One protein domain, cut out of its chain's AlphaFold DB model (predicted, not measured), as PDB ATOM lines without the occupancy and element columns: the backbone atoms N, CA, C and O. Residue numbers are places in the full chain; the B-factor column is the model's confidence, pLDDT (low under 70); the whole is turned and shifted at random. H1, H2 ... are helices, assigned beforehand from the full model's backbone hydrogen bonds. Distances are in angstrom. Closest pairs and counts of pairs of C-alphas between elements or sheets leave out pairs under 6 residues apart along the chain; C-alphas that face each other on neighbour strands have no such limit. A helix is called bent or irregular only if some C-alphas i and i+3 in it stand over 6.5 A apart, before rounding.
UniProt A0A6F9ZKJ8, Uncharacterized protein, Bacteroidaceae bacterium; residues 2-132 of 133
ATOM      1  N   LYS A   2      94.231 227.461 138.603       50.97
ATOM      2  CA  LYS A   2      94.756 228.830 138.337       50.97
ATOM      3  C   LYS A   2      95.742 229.357 139.404       50.97
ATOM      4  O   LYS A   2      96.731 229.986 139.053       50.97
ATOM      5  N   ARG A   3      95.525 229.000 140.676       52.41
ATOM      6  CA  ARG A   3      96.370 229.375 141.828       52.41
ATOM      7  C   ARG A   3      97.818 228.862 141.719       52.41
ATOM      8  O   ARG A   3      98.750 229.613 141.964       52.41
ATOM      9  N   ILE A   4      98.006 227.617 141.270       56.06
ATOM     10  CA  ILE A   4      99.337 227.010 141.070       56.06
ATOM     11  C   ILE A   4     100.064 227.680 139.902       56.06
ATOM     12  O   ILE A   4     101.253 227.935 140.009       56.06
ATOM     13  N   ARG A   5      99.354 228.036 138.821       56.56
ATOM     14  CA  ARG A   5      99.953 228.729 137.668       56.56
ATOM     15  C   ARG A   5     100.498 230.110 138.027       56.56
ATOM     16  O   ARG A   5     101.561 230.467 137.538       56.56
ATOM     17  N   PHE A   6      99.809 230.864 138.886       61.59
ATOM     18  CA  PHE A   6     100.333 232.151 139.348       61.59
ATOM     19  C   PHE A   6     101.542 231.980 140.269       61.59
ATOM     20  O   PHE A   6     102.526 232.689 140.105       61.59
ATOM     21  N   PHE A   7     101.517 230.998 141.174       61.28
ATOM     22  CA  PHE A   7     102.686 230.675 141.993       61.28
ATOM     23  C   PHE A   7     103.886 230.233 141.157       61.28
ATOM     24  O   PHE A   7     104.999 230.665 141.430       61.28
ATOM     25  N   PHE A   8     103.654 229.446 140.106       60.34
ATOM     26  CA  PHE A   8     104.692 229.042 139.161       60.34
ATOM     27  C   PHE A   8     105.239 230.242 138.382       60.34
ATOM     28  O   PHE A   8     106.444 230.370 138.219       60.34
ATOM     29  N   PHE A   9     104.372 231.164 137.954       66.00
ATOM     30  CA  PHE A   9     104.793 232.392 137.280       66.00
ATOM     31  C   PHE A   9     105.603 233.305 138.207       66.00
ATOM     32  O   PHE A   9     106.639 233.820 137.806       66.00
ATOM     33  N   LEU A  10     105.179 233.456 139.466       63.16
ATOM     34  CA  LEU A  10     105.917 234.214 140.475       63.16
ATOM     35  C   LEU A  10     107.284 233.568 140.747       63.16
ATOM     36  O   LEU A  10     108.288 234.268 140.791       63.16
ATOM     37  N   ALA A  11     107.329 232.238 140.862       64.31
ATOM     38  CA  ALA A  11     108.567 231.485 141.041       64.31
ATOM     39  C   ALA A  11     109.522 231.676 139.859       64.31
ATOM     40  O   ALA A  11     110.692 231.961 140.078       64.31
ATOM     41  N   ILE A  12     109.020 231.604 138.623       69.81
ATOM     42  CA  ILE A  12     109.804 231.868 137.408       69.81
ATOM     43  C   ILE A  12     110.347 233.299 137.424       69.81
ATOM     44  O   ILE A  12     111.526 233.506 137.166       69.81
ATOM     45  N   VAL A  13     109.522 234.286 137.776       68.06
ATOM     46  CA  VAL A  13     109.941 235.692 137.830       68.06
ATOM     47  C   VAL A  13     111.038 235.906 138.868       68.06
ATOM     48  O   VAL A  13     112.026 236.552 138.545       68.06
ATOM     49  N   TYR A  14     110.939 235.318 140.065       66.75
ATOM     50  CA  TYR A  14     112.019 235.382 141.059       66.75
ATOM     51  C   TYR A  14     113.269 234.600 140.640       66.75
ATOM     52  O   TYR A  14     114.382 235.082 140.851       66.75
ATOM     53  N   CYS A  15     113.102 233.440 140.001       66.62
ATOM     54  CA  CYS A  15     114.204 232.665 139.430       66.62
ATOM     55  C   CYS A  15     114.915 233.391 138.288       66.62
ATOM     56  O   CYS A  15     116.068 233.075 138.041       66.62
ATOM     57  N   ILE A  16     114.258 234.325 137.594       69.00
ATOM     58  CA  ILE A  16     114.868 235.146 136.539       69.00
ATOM     59  C   ILE A  16     115.436 236.444 137.127       69.00
ATOM     60  O   ILE A  16     116.534 236.847 136.757       69.00
ATOM     61  N   LEU A  17     114.739 237.080 138.074       68.94
ATOM     62  CA  LEU A  17     115.192 238.315 138.720       68.94
ATOM     63  C   LEU A  17     116.516 238.124 139.455       68.94
ATOM     64  O   LEU A  17     117.383 238.976 139.315       68.94
ATOM     65  N   GLY A  18     116.696 237.015 140.180       65.38
ATOM     66  CA  GLY A  18     117.945 236.724 140.894       65.38
ATOM     67  C   GLY A  18     119.178 236.718 139.974       65.38
ATOM     68  O   GLY A  18     120.089 237.513 140.194       65.38
ATOM     69  N   PRO A  19     119.207 235.887 138.913       67.62
ATOM     70  CA  PRO A  19     120.283 235.866 137.924       67.62
ATOM     71  C   PRO A  19     120.454 237.180 137.163       67.62
ATOM     72  O   PRO A  19     121.583 237.570 136.901       67.62
ATOM     73  N   VAL A  20     119.364 237.876 136.819       71.31
ATOM     74  CA  VAL A  20     119.431 239.159 136.094       71.31
ATOM     75  C   VAL A  20     120.059 240.255 136.958       71.31
ATOM     76  O   VAL A  20     120.907 240.998 136.469       71.31
ATOM     77  N   LEU A  21     119.698 240.326 138.245       63.66
ATOM     78  CA  LEU A  21     120.317 241.231 139.221       63.66
ATOM     79  C   LEU A  21     121.809 240.928 139.395       63.66
ATOM     80  O   LEU A  21     122.630 241.838 139.316       63.66
ATOM     81  N   LEU A  22     122.156 239.647 139.535       63.22
ATOM     82  CA  LEU A  22     123.543 239.190 139.621       63.22
ATOM     83  C   LEU A  22     124.356 239.540 138.368       63.22
ATOM     84  O   LEU A  22     125.489 240.002 138.474       63.22
ATOM     85  N   PHE A  23     123.770 239.369 137.182       63.47
ATOM     86  CA  PHE A  23     124.428 239.670 135.911       63.47
ATOM     87  C   PHE A  23     124.690 241.178 135.750       63.47
ATOM     88  O   PHE A  23     125.790 241.580 135.363       63.47
ATOM     89  N   LEU A  24     123.719 242.020 136.118       61.53
ATOM     90  CA  LEU A  24     123.865 243.481 136.139       61.53
ATOM     91  C   LEU A  24     124.980 243.933 137.091       61.53
ATOM     92  O   LEU A  24     125.811 244.760 136.714       61.53
ATOM     93  N   GLU A  25     125.054 243.354 138.289       61.06
ATOM     94  CA  GLU A  25     126.116 243.662 139.252       61.06
ATOM     95  C   GLU A  25     127.502 243.221 138.780       61.06
ATOM     96  O   GLU A  25     128.471 243.976 138.918       61.06
ATOM     97  N   THR A  26     127.616 242.033 138.175       62.38
ATOM     98  CA  THR A  26     128.900 241.559 137.634       62.38
ATOM     99  C   THR A  26     129.441 242.476 136.540       62.38
ATOM    100  O   THR A  26     130.650 242.706 136.488       62.38
ATOM    101  N   HIS A  27     128.564 243.069 135.723       61.25
ATOM    102  CA  HIS A  27     128.954 244.008 134.672       61.25
ATOM    103  C   HIS A  27     129.355 245.394 135.203       61.25
ATOM    104  O   HIS A  27     130.175 246.065 134.577       61.25
ATOM    105  N   LEU A  28     128.791 245.825 136.337       59.22
ATOM    106  CA  LEU A  28     129.007 247.159 136.913       59.22
ATOM    107  C   LEU A  28     130.144 247.223 137.942       59.22
ATOM    108  O   LEU A  28     130.737 248.283 138.117       59.22
ATOM    109  N   SER A  29     130.437 246.144 138.674       58.56
ATOM    110  CA  SER A  29     131.372 246.204 139.816       58.56
ATOM    111  C   SER A  29     132.338 245.022 139.944       58.56
ATOM    112  O   SER A  29     133.137 244.993 140.882       58.56
ATOM    113  N   GLY A  30     132.333 244.080 138.994       63.66
ATOM    114  CA  GLY A  30     133.379 243.063 138.817       63.66
ATOM    115  C   GLY A  30     133.575 242.115 140.009       63.66
ATOM    116  O   GLY A  30     133.059 241.004 140.007       63.66
ATOM    117  N   LYS A  31     134.341 242.531 141.029       59.56
ATOM    118  CA  LYS A  31     134.661 241.721 142.222       59.56
ATOM    119  C   LYS A  31     133.643 241.848 143.363       59.56
ATOM    120  O   LYS A  31     133.437 240.873 144.075       59.56
ATOM    121  N   ALA A  32     132.974 242.996 143.515       58.72
ATOM    122  CA  ALA A  32     131.984 243.198 144.587       58.72
ATOM    123  C   ALA A  32     130.695 242.371 144.384       58.72
ATOM    124  O   ALA A  32     130.011 242.034 145.346       58.72
ATOM    125  N   ALA A  33     130.406 241.985 143.137       58.53
ATOM    126  CA  ALA A  33     129.229 241.203 142.769       58.53
ATOM    127  C   ALA A  33     129.231 239.780 143.360       58.53
ATOM    128  O   ALA A  33     128.182 239.240 143.697       58.53
ATOM    129  N   LEU A  34     130.411 239.167 143.520       62.47
ATOM    130  CA  LEU A  34     130.526 237.823 144.098       62.47
ATOM    131  C   LEU A  34     130.232 237.814 145.603       62.47
ATOM    132  O   LEU A  34     129.615 236.869 146.089       62.47
ATOM    133  N   GLU A  35     130.611 238.869 146.328       64.88
ATOM    134  CA  GLU A  35     130.303 238.982 147.760       64.88
ATOM    135  C   GLU A  35     128.820 239.280 148.015       64.88
ATOM    136  O   GLU A  35     128.259 238.833 149.015       64.88
ATOM    137  N   GLN A  36     128.155 239.973 147.084       66.44
ATOM    138  CA  GLN A  36     126.727 240.295 147.178       66.44
ATOM    139  C   GLN A  36     125.810 239.200 146.612       66.44
ATOM    140  O   GLN A  36     124.626 239.162 146.952       66.44
ATOM    141  N   ALA A  37     126.356 238.236 145.863       67.31
ATOM    142  CA  ALA A  37     125.616 237.121 145.276       67.31
ATOM    143  C   ALA A  37     124.806 236.319 146.304       67.31
ATOM    144  O   ALA A  37     123.617 236.057 146.111       67.31
ATOM    145  N   LEU A  38     125.447 235.936 147.411       70.25
ATOM    146  CA  LEU A  38     124.827 235.131 148.461       70.25
ATOM    147  C   LEU A  38     123.752 235.920 149.239       70.25
ATOM    148  O   LEU A  38     122.639 235.401 149.375       70.25
ATOM    149  N   PRO A  39     124.001 237.177 149.669       73.56
ATOM    150  CA  PRO A  39     122.964 238.056 150.205       73.56
ATOM    151  C   PRO A  39     121.759 238.218 149.276       73.56
ATOM    152  O   PRO A  39     120.627 238.081 149.731       73.56
ATOM    153  N   ILE A  40     121.972 238.460 147.979       74.88
ATOM    154  CA  ILE A  40     120.896 238.688 146.999       74.88
ATOM    155  C   ILE A  40     120.092 237.412 146.736       74.88
ATOM    156  O   ILE A  40     118.862 237.467 146.622       74.88
ATOM    157  N   ALA A  41     120.755 236.255 146.679       72.69
ATOM    158  CA  ALA A  41     120.087 234.967 146.537       72.69
ATOM    159  C   ALA A  41     119.193 234.669 147.751       72.69
ATOM    160  O   ALA A  41     118.012 234.354 147.583       72.69
ATOM    161  N   LEU A  42     119.715 234.851 148.970       76.69
ATOM    162  CA  LEU A  42     118.939 234.721 150.208       76.69
ATOM    163  C   LEU A  42     117.756 235.692 150.240       76.69
ATOM    164  O   LEU A  42     116.641 235.293 150.578       76.69
ATOM    165  N   LEU A  43     117.979 236.943 149.834       77.56
ATOM    166  CA  LEU A  43     116.939 237.961 149.750       77.56
ATOM    167  C   LEU A  43     115.820 237.542 148.792       77.56
ATOM    168  O   LEU A  43     114.642 237.618 149.135       77.56
ATOM    169  N   SER A  44     116.184 237.050 147.608       71.62
ATOM    170  CA  SER A  44     115.231 236.598 146.591       71.62
ATOM    171  C   SER A  44     114.383 235.430 147.100       71.62
ATOM    172  O   SER A  44     113.160 235.446 146.957       71.62
ATOM    173  N   VAL A  45     115.009 234.452 147.767       76.00
ATOM    174  CA  VAL A  45     114.304 233.315 148.380       76.00
ATOM    175  C   VAL A  45     113.367 233.785 149.493       76.00
ATOM    176  O   VAL A  45     112.211 233.361 149.544       76.00
ATOM    177  N   PHE A  46     113.826 234.691 150.356       78.88
ATOM    178  CA  PHE A  46     113.018 235.242 151.442       78.88
ATOM    179  C   PHE A  46     111.791 235.995 150.916       78.88
ATOM    180  O   PHE A  46     110.666 235.728 151.345       78.88
ATOM    181  N   PHE A  47     111.977 236.890 149.943       75.38
ATOM    182  CA  PHE A  47     110.880 237.634 149.326       75.38
ATOM    183  C   PHE A  47     109.874 236.720 148.627       75.38
ATOM    184  O   PHE A  47     108.664 236.963 148.705       75.38
ATOM    185  N   PHE A  48     110.352 235.653 147.988       73.94
ATOM    186  CA  PHE A  48     109.494 234.640 147.391       73.94
ATOM    187  C   PHE A  48     108.663 233.904 148.453       73.94
ATOM    188  O   PHE A  48     107.435 233.844 148.337       73.94
ATOM    189  N   ALA A  49     109.297 233.417 149.525       76.88
ATOM    190  CA  ALA A  49     108.622 232.726 150.624       76.88
ATOM    191  C   ALA A  49     107.594 233.626 151.334       76.88
ATOM    192  O   ALA A  49     106.452 233.218 151.564       76.88
ATOM    193  N   TYR A  50     107.959 234.881 151.607       79.62
ATOM    194  CA  TYR A  50     107.055 235.876 152.179       79.62
ATOM    195  C   TYR A  50     105.850 236.126 151.263       79.62
ATOM    196  O   TYR A  50     104.700 236.111 151.704       79.62
ATOM    197  N   SER A  51     106.092 236.303 149.961       74.75
ATOM    198  CA  SER A  51     105.024 236.536 148.984       74.75
ATOM    199  C   SER A  51     104.086 235.337 148.853       74.75
ATOM    200  O   SER A  51     102.878 235.531 148.726       74.75
ATOM    201  N   LEU A  52     104.600 234.106 148.943       72.62
ATOM    202  CA  LEU A  52     103.791 232.884 148.976       72.62
ATOM    203  C   LEU A  52     102.850 232.842 150.187       72.62
ATOM    204  O   LEU A  52     101.656 232.547 150.040       72.62
ATOM    205  N   ALA A  53     103.383 233.140 151.373       76.44
ATOM    206  CA  ALA A  53     102.611 233.174 152.610       76.44
ATOM    207  C   ALA A  53     101.530 234.263 152.549       76.44
ATOM    208  O   ALA A  53     100.347 233.982 152.752       76.44
ATOM    209  N   SER A  54     101.929 235.475 152.159       76.88
ATOM    210  CA  SER A  54     101.051 236.634 152.006       76.88
ATOM    211  C   SER A  54      99.896 236.359 151.038       76.88
ATOM    212  O   SER A  54      98.718 236.489 151.374       76.88
ATOM    213  N   LEU A  55     100.201 235.836 149.848       74.31
ATOM    214  CA  LEU A  55      99.177 235.559 148.846       74.31
ATOM    215  C   LEU A  55      98.221 234.437 149.280       74.31
ATOM    216  O   LEU A  55      97.043 234.438 148.916       74.31
ATOM    217  N   THR A  56      98.705 233.472 150.064       76.25
ATOM    218  CA  THR A  56      97.872 232.396 150.620       76.25
ATOM    219  C   THR A  56      96.860 232.933 151.623       76.25
ATOM    220  O   THR A  56      95.687 232.549 151.571       76.25
ATOM    221  N   VAL A  57      97.285 233.852 152.486       78.50
ATOM    222  CA  VAL A  57      96.397 234.528 153.434       78.50
ATOM    223  C   VAL A  57      95.412 235.436 152.688       78.50
ATOM    224  O   VAL A  57      94.211 235.339 152.942       78.50
ATOM    225  N   PHE A  58      95.870 236.198 151.685       77.62
ATOM    226  CA  PHE A  58      95.009 237.024 150.830       77.62
ATOM    227  C   PHE A  58      93.863 236.221 150.201       77.62
ATOM    228  O   PHE A  58      92.700 236.585 150.349       77.62
ATOM    229  N   HIS A  59      94.156 235.086 149.556       73.69
ATOM    230  CA  HIS A  59      93.117 234.254 148.933       73.69
ATOM    231  C   HIS A  59      92.134 233.675 149.959       73.69
ATOM    232  O   HIS A  59      90.946 233.525 149.662       73.69
ATOM    233  N   LYS A  60      92.608 233.337 151.165       76.75
ATOM    234  CA  LYS A  60      91.743 232.852 152.248       76.75
ATOM    235  C   LYS A  60      90.772 233.947 152.705       76.75
ATOM    236  O   LYS A  60      89.586 233.671 152.857       76.75
ATOM    237  N   LEU A  61      91.254 235.182 152.859       76.81
ATOM    238  CA  LEU A  61      90.424 236.352 153.169       76.81
ATOM    239  C   LEU A  61      89.444 236.690 152.039       76.81
ATOM    240  O   LEU A  61      88.276 236.975 152.309       76.81
ATOM    241  N   LEU A  62      89.897 236.597 150.788       74.44
ATOM    242  CA  LEU A  62      89.096 236.868 149.597       74.44
ATOM    243  C   LEU A  62      87.914 235.903 149.472       74.44
ATOM    244  O   LEU A  62      86.783 236.334 149.250       74.44
ATOM    245  N   ARG A  63      88.138 234.604 149.714       73.94
ATOM    246  CA  ARG A  63      87.071 233.591 149.711       73.94
ATOM    247  C   ARG A  63      86.002 233.850 150.778       73.94
ATOM    248  O   ARG A  63      84.835 233.548 150.551       73.94
ATOM    249  N   ASN A  64      86.385 234.436 151.909       74.81
ATOM    250  CA  ASN A  64      85.478 234.712 153.021       74.81
ATOM    251  C   ASN A  64      84.755 236.071 152.912       74.81
ATOM    252  O   ASN A  64      84.056 236.440 153.850       74.81
ATOM    253  N   ASN A  65      84.899 236.819 151.802       65.50
ATOM    254  CA  ASN A  65      84.340 238.175 151.629       65.50
ATOM    255  C   ASN A  65      84.633 239.108 152.819       65.50
ATOM    256  O   ASN A  65      83.800 239.927 153.213       65.50
ATOM    257  N   GLY A  66      85.807 238.961 153.437       62.94
ATOM    258  CA  GLY A  66      86.132 239.722 154.633       62.94
ATOM    259  C   GLY A  66      86.227 241.213 154.314       62.94
ATOM    260  O   GLY A  66      87.090 241.614 153.540       62.94
ATOM    261  N   LYS A  67      85.429 242.056 154.989       63.56
ATOM    262  CA  LYS A  67      85.577 243.533 154.987       63.56
ATOM    263  C   LYS A  67      86.998 244.005 155.367       63.56
ATOM    264  O   LYS A  67      87.344 245.157 155.156       63.56
ATOM    265  N   SER A  68      87.816 243.105 155.914       68.50
ATOM    266  CA  SER A  68      89.210 243.314 156.314       68.50
ATOM    267  C   SER A  68      90.228 243.177 155.165       68.50
ATOM    268  O   SER A  68      91.424 243.331 155.391       68.50
ATOM    269  N   LEU A  69      89.803 242.904 153.924       73.12
ATOM    270  CA  LEU A  69      90.719 242.675 152.797       73.12
ATOM    271  C   LEU A  69      91.671 243.856 152.540       73.12
ATOM    272  O   LEU A  69      92.871 243.665 152.347       73.12
ATOM    273  N   THR A  70      91.144 245.078 152.612       74.81
ATOM    274  CA  THR A  70      91.901 246.328 152.452       74.81
ATOM    275  C   THR A  70      92.889 246.536 153.597       74.81
ATOM    276  O   THR A  70      94.035 246.912 153.365       74.81
ATOM    277  N   THR A  71      92.474 246.240 154.834       79.50
ATOM    278  CA  THR A  71      93.330 246.324 156.026       79.50
ATOM    279  C   THR A  71      94.464 245.310 155.964       79.50
ATOM    280  O   THR A  71      95.608 245.661 156.230       79.50
ATOM    281  N   TYR A  72      94.170 244.072 155.557       80.38
ATOM    282  CA  TYR A  72      95.175 243.034 155.354       80.38
ATOM    283  C   TYR A  72      96.194 243.439 154.283       80.38
ATOM    284  O   TYR A  72      97.395 243.307 154.490       80.38
ATOM    285  N   TYR A  73      95.725 243.980 153.157       78.31
ATOM    286  CA  TYR A  73      96.595 244.437 152.078       78.31
ATOM    287  C   TYR A  73      97.519 245.581 152.510       78.31
ATOM    288  O   TYR A  73      98.709 245.568 152.195       78.31
ATOM    289  N   LEU A  74      96.990 246.559 153.252       80.94
ATOM    290  CA  LEU A  74      97.793 247.659 153.776       80.94
ATOM    291  C   LEU A  74      98.809 247.155 154.811       80.94
ATOM    292  O   LEU A  74      99.985 247.496 154.719       80.94
ATOM    293  N   ALA A  75      98.382 246.282 155.727       83.38
ATOM    294  CA  ALA A  75      99.250 245.672 156.729       83.38
ATOM    295  C   ALA A  75     100.378 244.841 156.096       83.38
ATOM    296  O   ALA A  75     101.523 244.973 156.519       83.38
ATOM    297  N   ASP A  76     100.096 244.047 155.056       81.50
ATOM    298  CA  ASP A  76     101.121 243.285 154.330       81.50
ATOM    299  C   ASP A  76     102.173 244.203 153.702       81.50
ATOM    300  O   ASP A  76     103.371 243.946 153.813       81.50
ATOM    301  N   LYS A  77     101.734 245.295 153.065       81.12
ATOM    302  CA  LYS A  77     102.644 246.265 152.446       81.12
ATOM    303  C   LYS A  77     103.509 246.969 153.481       81.12
ATOM    304  O   LYS A  77     104.720 247.067 153.287       81.12
ATOM    305  N   THR A  78     102.914 247.410 154.585       85.56
ATOM    306  CA  THR A  78     103.643 248.057 155.682       85.56
ATOM    307  C   THR A  78     104.633 247.097 156.336       85.56
ATOM    308  O   THR A  78     105.789 247.460 156.535       85.56
ATOM    309  N   PHE A  79     104.223 245.861 156.623       86.75
ATOM    310  CA  PHE A  79     105.098 244.863 157.239       86.75
ATOM    311  C   PHE A  79     106.266 244.489 156.323       86.75
ATOM    312  O   PHE A  79     107.407 244.404 156.772       86.75
ATOM    313  N   ARG A  80     106.013 244.353 155.018       84.38
ATOM    314  CA  ARG A  80     107.058 244.122 154.015       84.38
ATOM    315  C   ARG A  80     108.051 245.280 153.946       84.38
ATOM    316  O   ARG A  80     109.248 245.031 153.880       84.38
ATOM    317  N   LEU A  81     107.578 246.527 153.994       83.75
ATOM    318  CA  LEU A  81     108.452 247.701 154.030       83.75
ATOM    319  C   LEU A  81     109.315 247.715 155.300       83.75
ATOM    320  O   LEU A  81     110.519 247.941 155.214       83.75
ATOM    321  N   LEU A  82     108.722 247.427 156.462       87.88
ATOM    322  CA  LEU A  82     109.454 247.318 157.726       87.88
ATOM    323  C   LEU A  82     110.526 246.226 157.658       87.88
ATOM    324  O   LEU A  82     111.666 246.482 158.035       87.88
ATOM    325  N   LEU A  83     110.203 245.055 157.100       85.94
ATOM    326  CA  LEU A  83     111.176 243.986 156.867       85.94
ATOM    327  C   LEU A  83     112.335 244.442 155.974       85.94
ATOM    328  O   LEU A  83     113.484 244.173 156.313       85.94
ATOM    329  N   CYS A  84     112.068 245.159 154.876       85.94
ATOM    330  CA  CYS A  84     113.132 245.728 154.041       85.94
ATOM    331  C   CYS A  84     114.050 246.640 154.860       85.94
ATOM    332  O   CYS A  84     115.269 246.510 154.788       85.94
ATOM    333  N   MET A  85     113.475 247.537 155.663       87.56
ATOM    334  CA  MET A  85     114.245 248.462 156.499       87.56
ATOM    335  C   MET A  85     115.096 247.710 157.528       87.56
ATOM    336  O   MET A  85     116.267 248.041 157.710       87.56
ATOM    337  N   THR A  86     114.552 246.663 158.154       87.38
ATOM    338  CA  THR A  86     115.304 245.806 159.078       87.38
ATOM    339  C   THR A  86     116.446 245.082 158.373       87.38
ATOM    340  O   THR A  86     117.562 245.084 158.882       87.38
ATOM    341  N   ILE A  87     116.208 244.500 157.194       85.81
ATOM    342  CA  ILE A  87     117.251 243.799 156.433       85.81
ATOM    343  C   ILE A  87     118.358 244.768 156.010       85.81
ATOM    344  O   ILE A  87     119.538 244.446 156.145       85.81
ATOM    345  N   LEU A  88     117.991 245.966 155.550       86.81
ATOM    346  CA  LEU A  88     118.951 247.002 155.188       86.81
ATOM    347  C   LEU A  88     119.797 247.430 156.394       86.81
ATOM    348  O   LEU A  88     121.015 247.535 156.272       86.81
ATOM    349  N   ALA A  89     119.169 247.624 157.557       86.38
ATOM    350  CA  ALA A  89     119.874 247.958 158.789       86.38
ATOM    351  C   ALA A  89     120.844 246.840 159.200       86.38
ATOM    352  O   ALA A  89     122.017 247.110 159.439       86.38
ATOM    353  N   VAL A  90     120.394 245.581 159.220       87.00
ATOM    354  CA  VAL A  90     121.233 244.422 159.573       87.00
ATOM    355  C   VAL A  90     122.423 244.284 158.621       87.00
ATOM    356  O   VAL A  90     123.554 244.126 159.079       87.00
ATOM    357  N   TYR A  91     122.199 244.401 157.309       82.25
ATOM    358  CA  TYR A  91     123.272 244.368 156.311       82.25
ATOM    359  C   TYR A  91     124.263 245.524 156.519       82.25
ATOM    360  O   TYR A  91     125.478 245.323 156.488       82.25
ATOM    361  N   GLY A  92     123.753 246.727 156.798       83.00
ATOM    362  CA  GLY A  92     124.576 247.899 157.077       83.00
ATOM    363  C   GLY A  92     125.390 247.806 158.362       83.00
ATOM    364  O   GLY A  92     126.490 248.337 158.399       83.00
ATOM    365  N   PHE A  93     124.912 247.099 159.386       84.06
ATOM    366  CA  PHE A  93     125.690 246.868 160.604       84.06
ATOM    367  C   PHE A  93     126.751 245.774 160.438       84.06
ATOM    368  O   PHE A  93     127.846 245.927 160.972       84.06
ATOM    369  N   LEU A  94     126.441 244.687 159.719       81.44
ATOM    370  CA  LEU A  94     127.300 243.498 159.653       81.44
ATOM    371  C   LEU A  94     128.351 243.537 158.539       81.44
ATOM    372  O   LEU A  94     129.474 243.095 158.756       81.44
ATOM    373  N   ILE A  95     127.977 244.000 157.344       75.94
ATOM    374  CA  ILE A  95     128.792 243.837 156.130       75.94
ATOM    375  C   ILE A  95     129.442 245.160 155.724       75.94
ATOM    376  O   ILE A  95     130.601 245.164 155.323       75.94
ATOM    377  N   GLN A  96     128.722 246.284 155.863       72.06
ATOM    378  CA  GLN A  96     129.171 247.665 155.580       72.06
ATOM    379  C   GLN A  96     129.703 247.941 154.157       72.06
ATOM    380  O   GLN A  96     129.838 249.101 153.768       72.06
ATOM    381  N   THR A  97     129.948 246.922 153.337       69.25
ATOM    382  CA  THR A  97     130.422 247.054 151.961       69.25
ATOM    383  C   THR A  97     129.259 247.224 150.993       69.25
ATOM    384  O   THR A  97     128.243 246.524 151.051       69.25
ATOM    385  N   SER A  98     129.419 248.185 150.077       73.56
ATOM    386  CA  SER A  98     128.504 248.399 148.949       73.56
ATOM    387  C   SER A  98     127.028 248.546 149.365       73.56
ATOM    388  O   SER A  98     126.125 248.101 148.653       73.56
ATOM    389  N   LEU A  99     126.778 249.196 150.515       80.31
ATOM    390  CA  LEU A  99     125.444 249.404 151.106       80.31
ATOM    391  C   LEU A  99     124.443 249.991 150.102       80.31
ATOM    392  O   LEU A  99     123.290 249.576 150.051       80.31
ATOM    393  N   LEU A 100     124.898 250.953 149.296       79.88
ATOM    394  CA  LEU A 100     124.063 251.650 148.321       79.88
ATOM    395  C   LEU A 100     123.592 250.695 147.209       79.88
ATOM    396  O   LEU A 100     122.407 250.678 146.887       79.88
ATOM    397  N   LEU A 101     124.481 249.838 146.691       77.94
ATOM    398  CA  LEU A 101     124.127 248.813 145.698       77.94
ATOM    399  C   LEU A 101     123.138 247.797 146.280       77.94
ATOM    400  O   LEU A 101     122.100 247.521 145.677       77.94
ATOM    401  N   PHE A 102     123.388 247.331 147.506       80.69
ATOM    402  CA  PHE A 102     122.472 246.423 148.193       80.69
ATOM    403  C   PHE A 102     121.088 247.055 148.411       80.69
ATOM    404  O   PHE A 102     120.065 246.408 148.179       80.69
ATOM    405  N   ALA A 103     121.040 248.334 148.796       84.25
ATOM    406  CA  ALA A 103     119.795 249.078 148.957       84.25
ATOM    407  C   ALA A 103     119.014 249.183 147.638       84.25
ATOM    408  O   ALA A 103     117.801 248.971 147.637       84.25
ATOM    409  N   ILE A 104     119.692 249.454 146.516       83.38
ATOM    410  CA  ILE A 104     119.069 249.499 145.186       83.38
ATOM    411  C   ILE A 104     118.483 248.133 144.815       83.38
ATOM    412  O   ILE A 104     117.342 248.064 144.353       83.38
ATOM    413  N   ASN A 105     119.211 247.041 145.049       82.12
ATOM    414  CA  ASN A 105     118.723 245.694 144.748       82.12
ATOM    415  C   ASN A 105     117.515 245.321 145.604       82.12
ATOM    416  O   ASN A 105     116.500 244.850 145.087       82.12
ATOM    417  N   LEU A 106     117.595 245.584 146.909       83.25
ATOM    418  CA  LEU A 106     116.500 245.374 147.849       83.25
ATOM    419  C   LEU A 106     115.263 246.189 147.452       83.25
ATOM    420  O   LEU A 106     114.147 245.667 147.453       83.25
ATOM    421  N   PHE A 107     115.457 247.447 147.057       84.00
ATOM    422  CA  PHE A 107     114.382 248.318 146.598       84.00
ATOM    423  C   PHE A 107     113.766 247.835 145.278       84.00
ATOM    424  O   PHE A 107     112.543 247.810 145.137       84.00
ATOM    425  N   THR A 108     114.593 247.377 144.338       82.50
ATOM    426  CA  THR A 108     114.152 246.821 143.051       82.50
ATOM    427  C   THR A 108     113.316 245.561 143.256       82.50
ATOM    428  O   THR A 108     112.216 245.450 142.712       82.50
ATOM    429  N   LEU A 109     113.783 244.638 144.103       79.06
ATOM    430  CA  LEU A 109     113.037 243.436 144.477       79.06
ATOM    431  C   LEU A 109     111.724 243.790 145.175       79.06
ATOM    432  O   LEU A 109     110.680 243.229 144.835       79.06
ATOM    433  N   TYR A 110     111.742 244.752 146.099       83.06
ATOM    434  CA  TYR A 110     110.536 245.240 146.759       83.06
ATOM    435  C   TYR A 110     109.511 245.779 145.753       83.06
ATOM    436  O   TYR A 110     108.362 245.329 145.765       83.06
ATOM    437  N   LEU A 111     109.918 246.678 144.851       82.12
ATOM    438  CA  LEU A 111     109.033 247.269 143.845       82.12
ATOM    439  C   LEU A 111     108.471 246.223 142.884       82.12
ATOM    440  O   LEU A 111     107.256 246.165 142.697       82.12
ATOM    441  N   ALA A 112     109.326 245.370 142.315       79.81
ATOM    442  CA  ALA A 112     108.903 244.320 141.391       79.81
ATOM    443  C   ALA A 112     107.843 243.419 142.037       79.81
ATOM    444  O   ALA A 112     106.786 243.146 141.461       79.81
ATOM    445  N   THR A 113     108.088 243.030 143.287       75.94
ATOM    446  CA  THR A 113     107.156 242.212 144.055       75.94
ATOM    447  C   THR A 113     105.850 242.945 144.333       75.94
ATOM    448  O   THR A 113     104.775 242.378 144.151       75.94
ATOM    449  N   MET A 114     105.930 244.200 144.777       79.50
ATOM    450  CA  MET A 114     104.772 245.018 145.121       79.50
ATOM    451  C   MET A 114     103.866 245.223 143.909       79.50
ATOM    452  O   MET A 114     102.650 245.087 144.029       79.50
ATOM    453  N   ILE A 115     104.437 245.528 142.744       81.31
ATOM    454  CA  ILE A 115     103.687 245.727 141.500       81.31
ATOM    455  C   ILE A 115     102.985 244.425 141.107       81.31
ATOM    456  O   ILE A 115     101.775 244.421 140.876       81.31
ATOM    457  N   MET A 116     103.714 243.306 141.114       75.62
ATOM    458  CA  MET A 116     103.179 241.993 140.746       75.62
ATOM    459  C   MET A 116     102.040 241.540 141.665       75.62
ATOM    460  O   MET A 116     100.994 241.096 141.184       75.62
ATOM    461  N   THR A 117     102.204 241.673 142.984       73.94
ATOM    462  CA  THR A 117     101.158 241.299 143.947       73.94
ATOM    463  C   THR A 117      99.959 242.237 143.865       73.94
ATOM    464  O   THR A 117      98.826 241.760 143.863       73.94
ATOM    465  N   SER A 118     100.179 243.548 143.708       77.31
ATOM    466  CA  SER A 118      99.102 244.537 143.553       77.31
ATOM    467  C   SER A 118      98.260 244.251 142.310       77.31
ATOM    468  O   SER A 118      97.034 244.190 142.395       77.31
ATOM    469  N   PHE A 119      98.910 244.016 141.168       77.75
ATOM    470  CA  PHE A 119      98.222 243.721 139.913       77.75
ATOM    471  C   PHE A 119      97.409 242.425 140.007       77.75
ATOM    472  O   PHE A 119      96.259 242.372 139.568       77.75
ATOM    473  N   HIS A 120      97.969 241.384 140.632       73.56
ATOM    474  CA  HIS A 120      97.248 240.131 140.833       73.56
ATOM    475  C   HIS A 120      96.043 240.290 141.768       73.56
ATOM    476  O   HIS A 120      94.965 239.795 141.444       73.56
ATOM    477  N   CYS A 121      96.202 240.996 142.892       71.62
ATOM    478  CA  CYS A 121      95.115 241.240 143.839       71.62
ATOM    479  C   CYS A 121      93.959 242.014 143.197       71.62
ATOM    480  O   CYS A 121      92.820 241.570 143.295       71.62
ATOM    481  N   ILE A 122      94.249 243.108 142.481       77.31
ATOM    482  CA  ILE A 122      93.226 243.906 141.786       77.31
ATOM    483  C   ILE A 122      92.501 243.052 140.738       77.31
ATOM    484  O   ILE A 122      91.274 243.082 140.638       77.31
ATOM    485  N   ARG A 123      93.244 242.237 139.977       78.56
ATOM    486  CA  ARG A 123      92.653 241.362 138.957       78.56
ATOM    487  C   ARG A 123      91.741 240.289 139.554       78.56
ATOM    488  O   ARG A 123      90.716 239.972 138.956       78.56
ATOM    489  N   GLU A 124      92.118 239.696 140.683       73.25
ATOM    490  CA  GLU A 124      91.295 238.700 141.384       73.25
ATOM    491  C   GLU A 124      90.053 239.340 142.019       73.25
ATOM    492  O   GLU A 124      88.963 238.777 141.928       73.25
ATOM    493  N   GLU A 125      90.187 240.535 142.600       72.38
ATOM    494  CA  GLU A 125      89.065 241.269 143.190       72.38
ATOM    495  C   GLU A 125      88.022 241.656 142.129       72.38
ATOM    496  O   GLU A 125      86.828 241.414 142.322       72.38
ATOM    497  N   ASN A 126      88.462 242.173 140.976       75.06
ATOM    498  CA  ASN A 126      87.567 242.535 139.871       75.06
ATOM    499  C   ASN A 126      86.813 241.317 139.315       75.06
ATOM    500  O   ASN A 126      85.606 241.390 139.107       75.06
ATOM    501  N   LYS A 127      87.476 240.162 139.179       73.75
ATOM    502  CA  LYS A 127      86.827 238.919 138.719       73.75
ATOM    503  C   LYS A 127      85.748 238.400 139.663       73.75
ATOM    504  O   LYS A 127      84.816 237.733 139.216       73.75
ATOM    505  N   ILE A 128      85.886 238.626 140.967       69.94
ATOM    506  CA  ILE A 128      84.864 238.222 141.941       69.94
ATOM    507  C   ILE A 128      83.676 239.182 141.903       69.94
ATOM    508  O   ILE A 128      82.546 238.725 142.060       69.94
ATOM    509  N   LYS A 129      83.914 240.479 141.673       64.56
ATOM    510  CA  LYS A 129      82.840 241.463 141.476       64.56
ATOM    511  C   LYS A 129      82.030 241.159 140.212       64.56
ATOM    512  O   LYS A 129      80.811 241.113 140.302       64.56
ATOM    513  N   GLU A 130      82.692 240.842 139.096       67.88
ATOM    514  CA  GLU A 130      82.031 240.462 137.834       67.88
ATOM    515  C   GLU A 130      81.201 239.171 137.940       67.88
ATOM    516  O   GLU A 130      80.124 239.106 137.375       67.88
ATOM    517  N   ASN A 131      81.653 238.152 138.684       59.88
ATOM    518  CA  ASN A 131      80.885 236.904 138.875       59.88
ATOM    519  C   ASN A 131      79.721 237.025 139.880       59.88
ATOM    520  O   ASN A 131      78.996 236.053 140.087       59.88
ATOM    521  N   LYS A 132      79.600 238.155 140.587       56.19
ATOM    522  CA  LYS A 132      78.517 238.418 141.550       56.19
ATOM    523  C   LYS A 132      77.424 239.341 140.996       56.19
ATOM    524  O   LYS A 132      76.414 239.494 141.682       56.19
TER     525      LYS A 132
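AT A GLANCE: This is residues 2 to 132 of the 133 residues of an uncharacterized protein of Bacteroidaceae bacterium (UniProt A0A6F9ZKJ8). Four long helices run lengthwise in an up-and-down bundle that makes a slim rod, with H2 and H4 side by side in the middle and H1 and H3 at opposite sides of that pair. Tight turns join the helices end to end, and H1 stays closer to H2 than to H4. The printed part has 131 residues with four named helices, H1, H2, H3 and H4 in that order, and no named strand; the class is all helix. It is only just compact, close to loose, with a radius of gyration of the C-alphas of 16.7 A, and it spans 56 by 27 by 17 A.

IN THESE COORDINATES: Find C-alpha 2 at (94.756, 228.830, 138.337); from there H1, residues 2 to 29, runs 40.6 A to C-alpha 29 at (131.372, 246.204, 139.816). Next look at H2, residues 32 to 63, which is 46.2 A long and has a kink of 33 degrees near residue 39. H2 is irregular, but only just: C-alphas 35 and 38 are 6.7 A apart. Then comes H3, residues 69 to 94, 37.2 A long. Last, H4, residues 99 to 130, runs 46.3 A and ends at C-alpha 130, (82.031, 240.462, 137.834).

HOW THE PARTS SIT: Begin with H2, the hub, which touches the three other helices. H1 and H2 form a helical hairpin at a shallow tilt of 20 degrees, opposite ways; their closest C-alphas, those of Thr 26 and Ala 33, are 5.2 A apart. H2 touches H4 at a shallow tilt of 20 degrees, the same way, and the closest C-alphas, Ser 44 and Leu 109, are 7.5 A apart. H2 and H3 form a second hairpin, a shallow tilt of 18 degrees, but touch with residues 54 to 62 of H2 and 69 to 76 of H3 alone; look at Leu 61 and Leu 69, the closest C-alphas, 6.3 A apart. H3 and H4 form a third, at 11 degrees, a shallow tilt, where H4 touches with residues 99 to 114 alone; the closest C-alphas, Gly 92 and Leu 99, are 6.2 A apart. H1 and H4 are close but not clearly touching, with the C-alphas of Leu 21 and Asn 105 closest at 7.3 A. H1 and H3 are apart. Every O i to N i+4 pair is within hydrogen-bond range in H3 and H4, against 23 of 24 in H1 and 26 of 28 in H2.

THE WHOLE: The C-alphas farthest apart are those of Lys 31 and Lys 132, at 56.2 A. The printed part has no cut, and the three links are tight. The mean pLDDT of the printed part is 73.4; look for values under 70 at residues 2 to 19, 21 to 37, 65 to 68, 97 and 128 to 132.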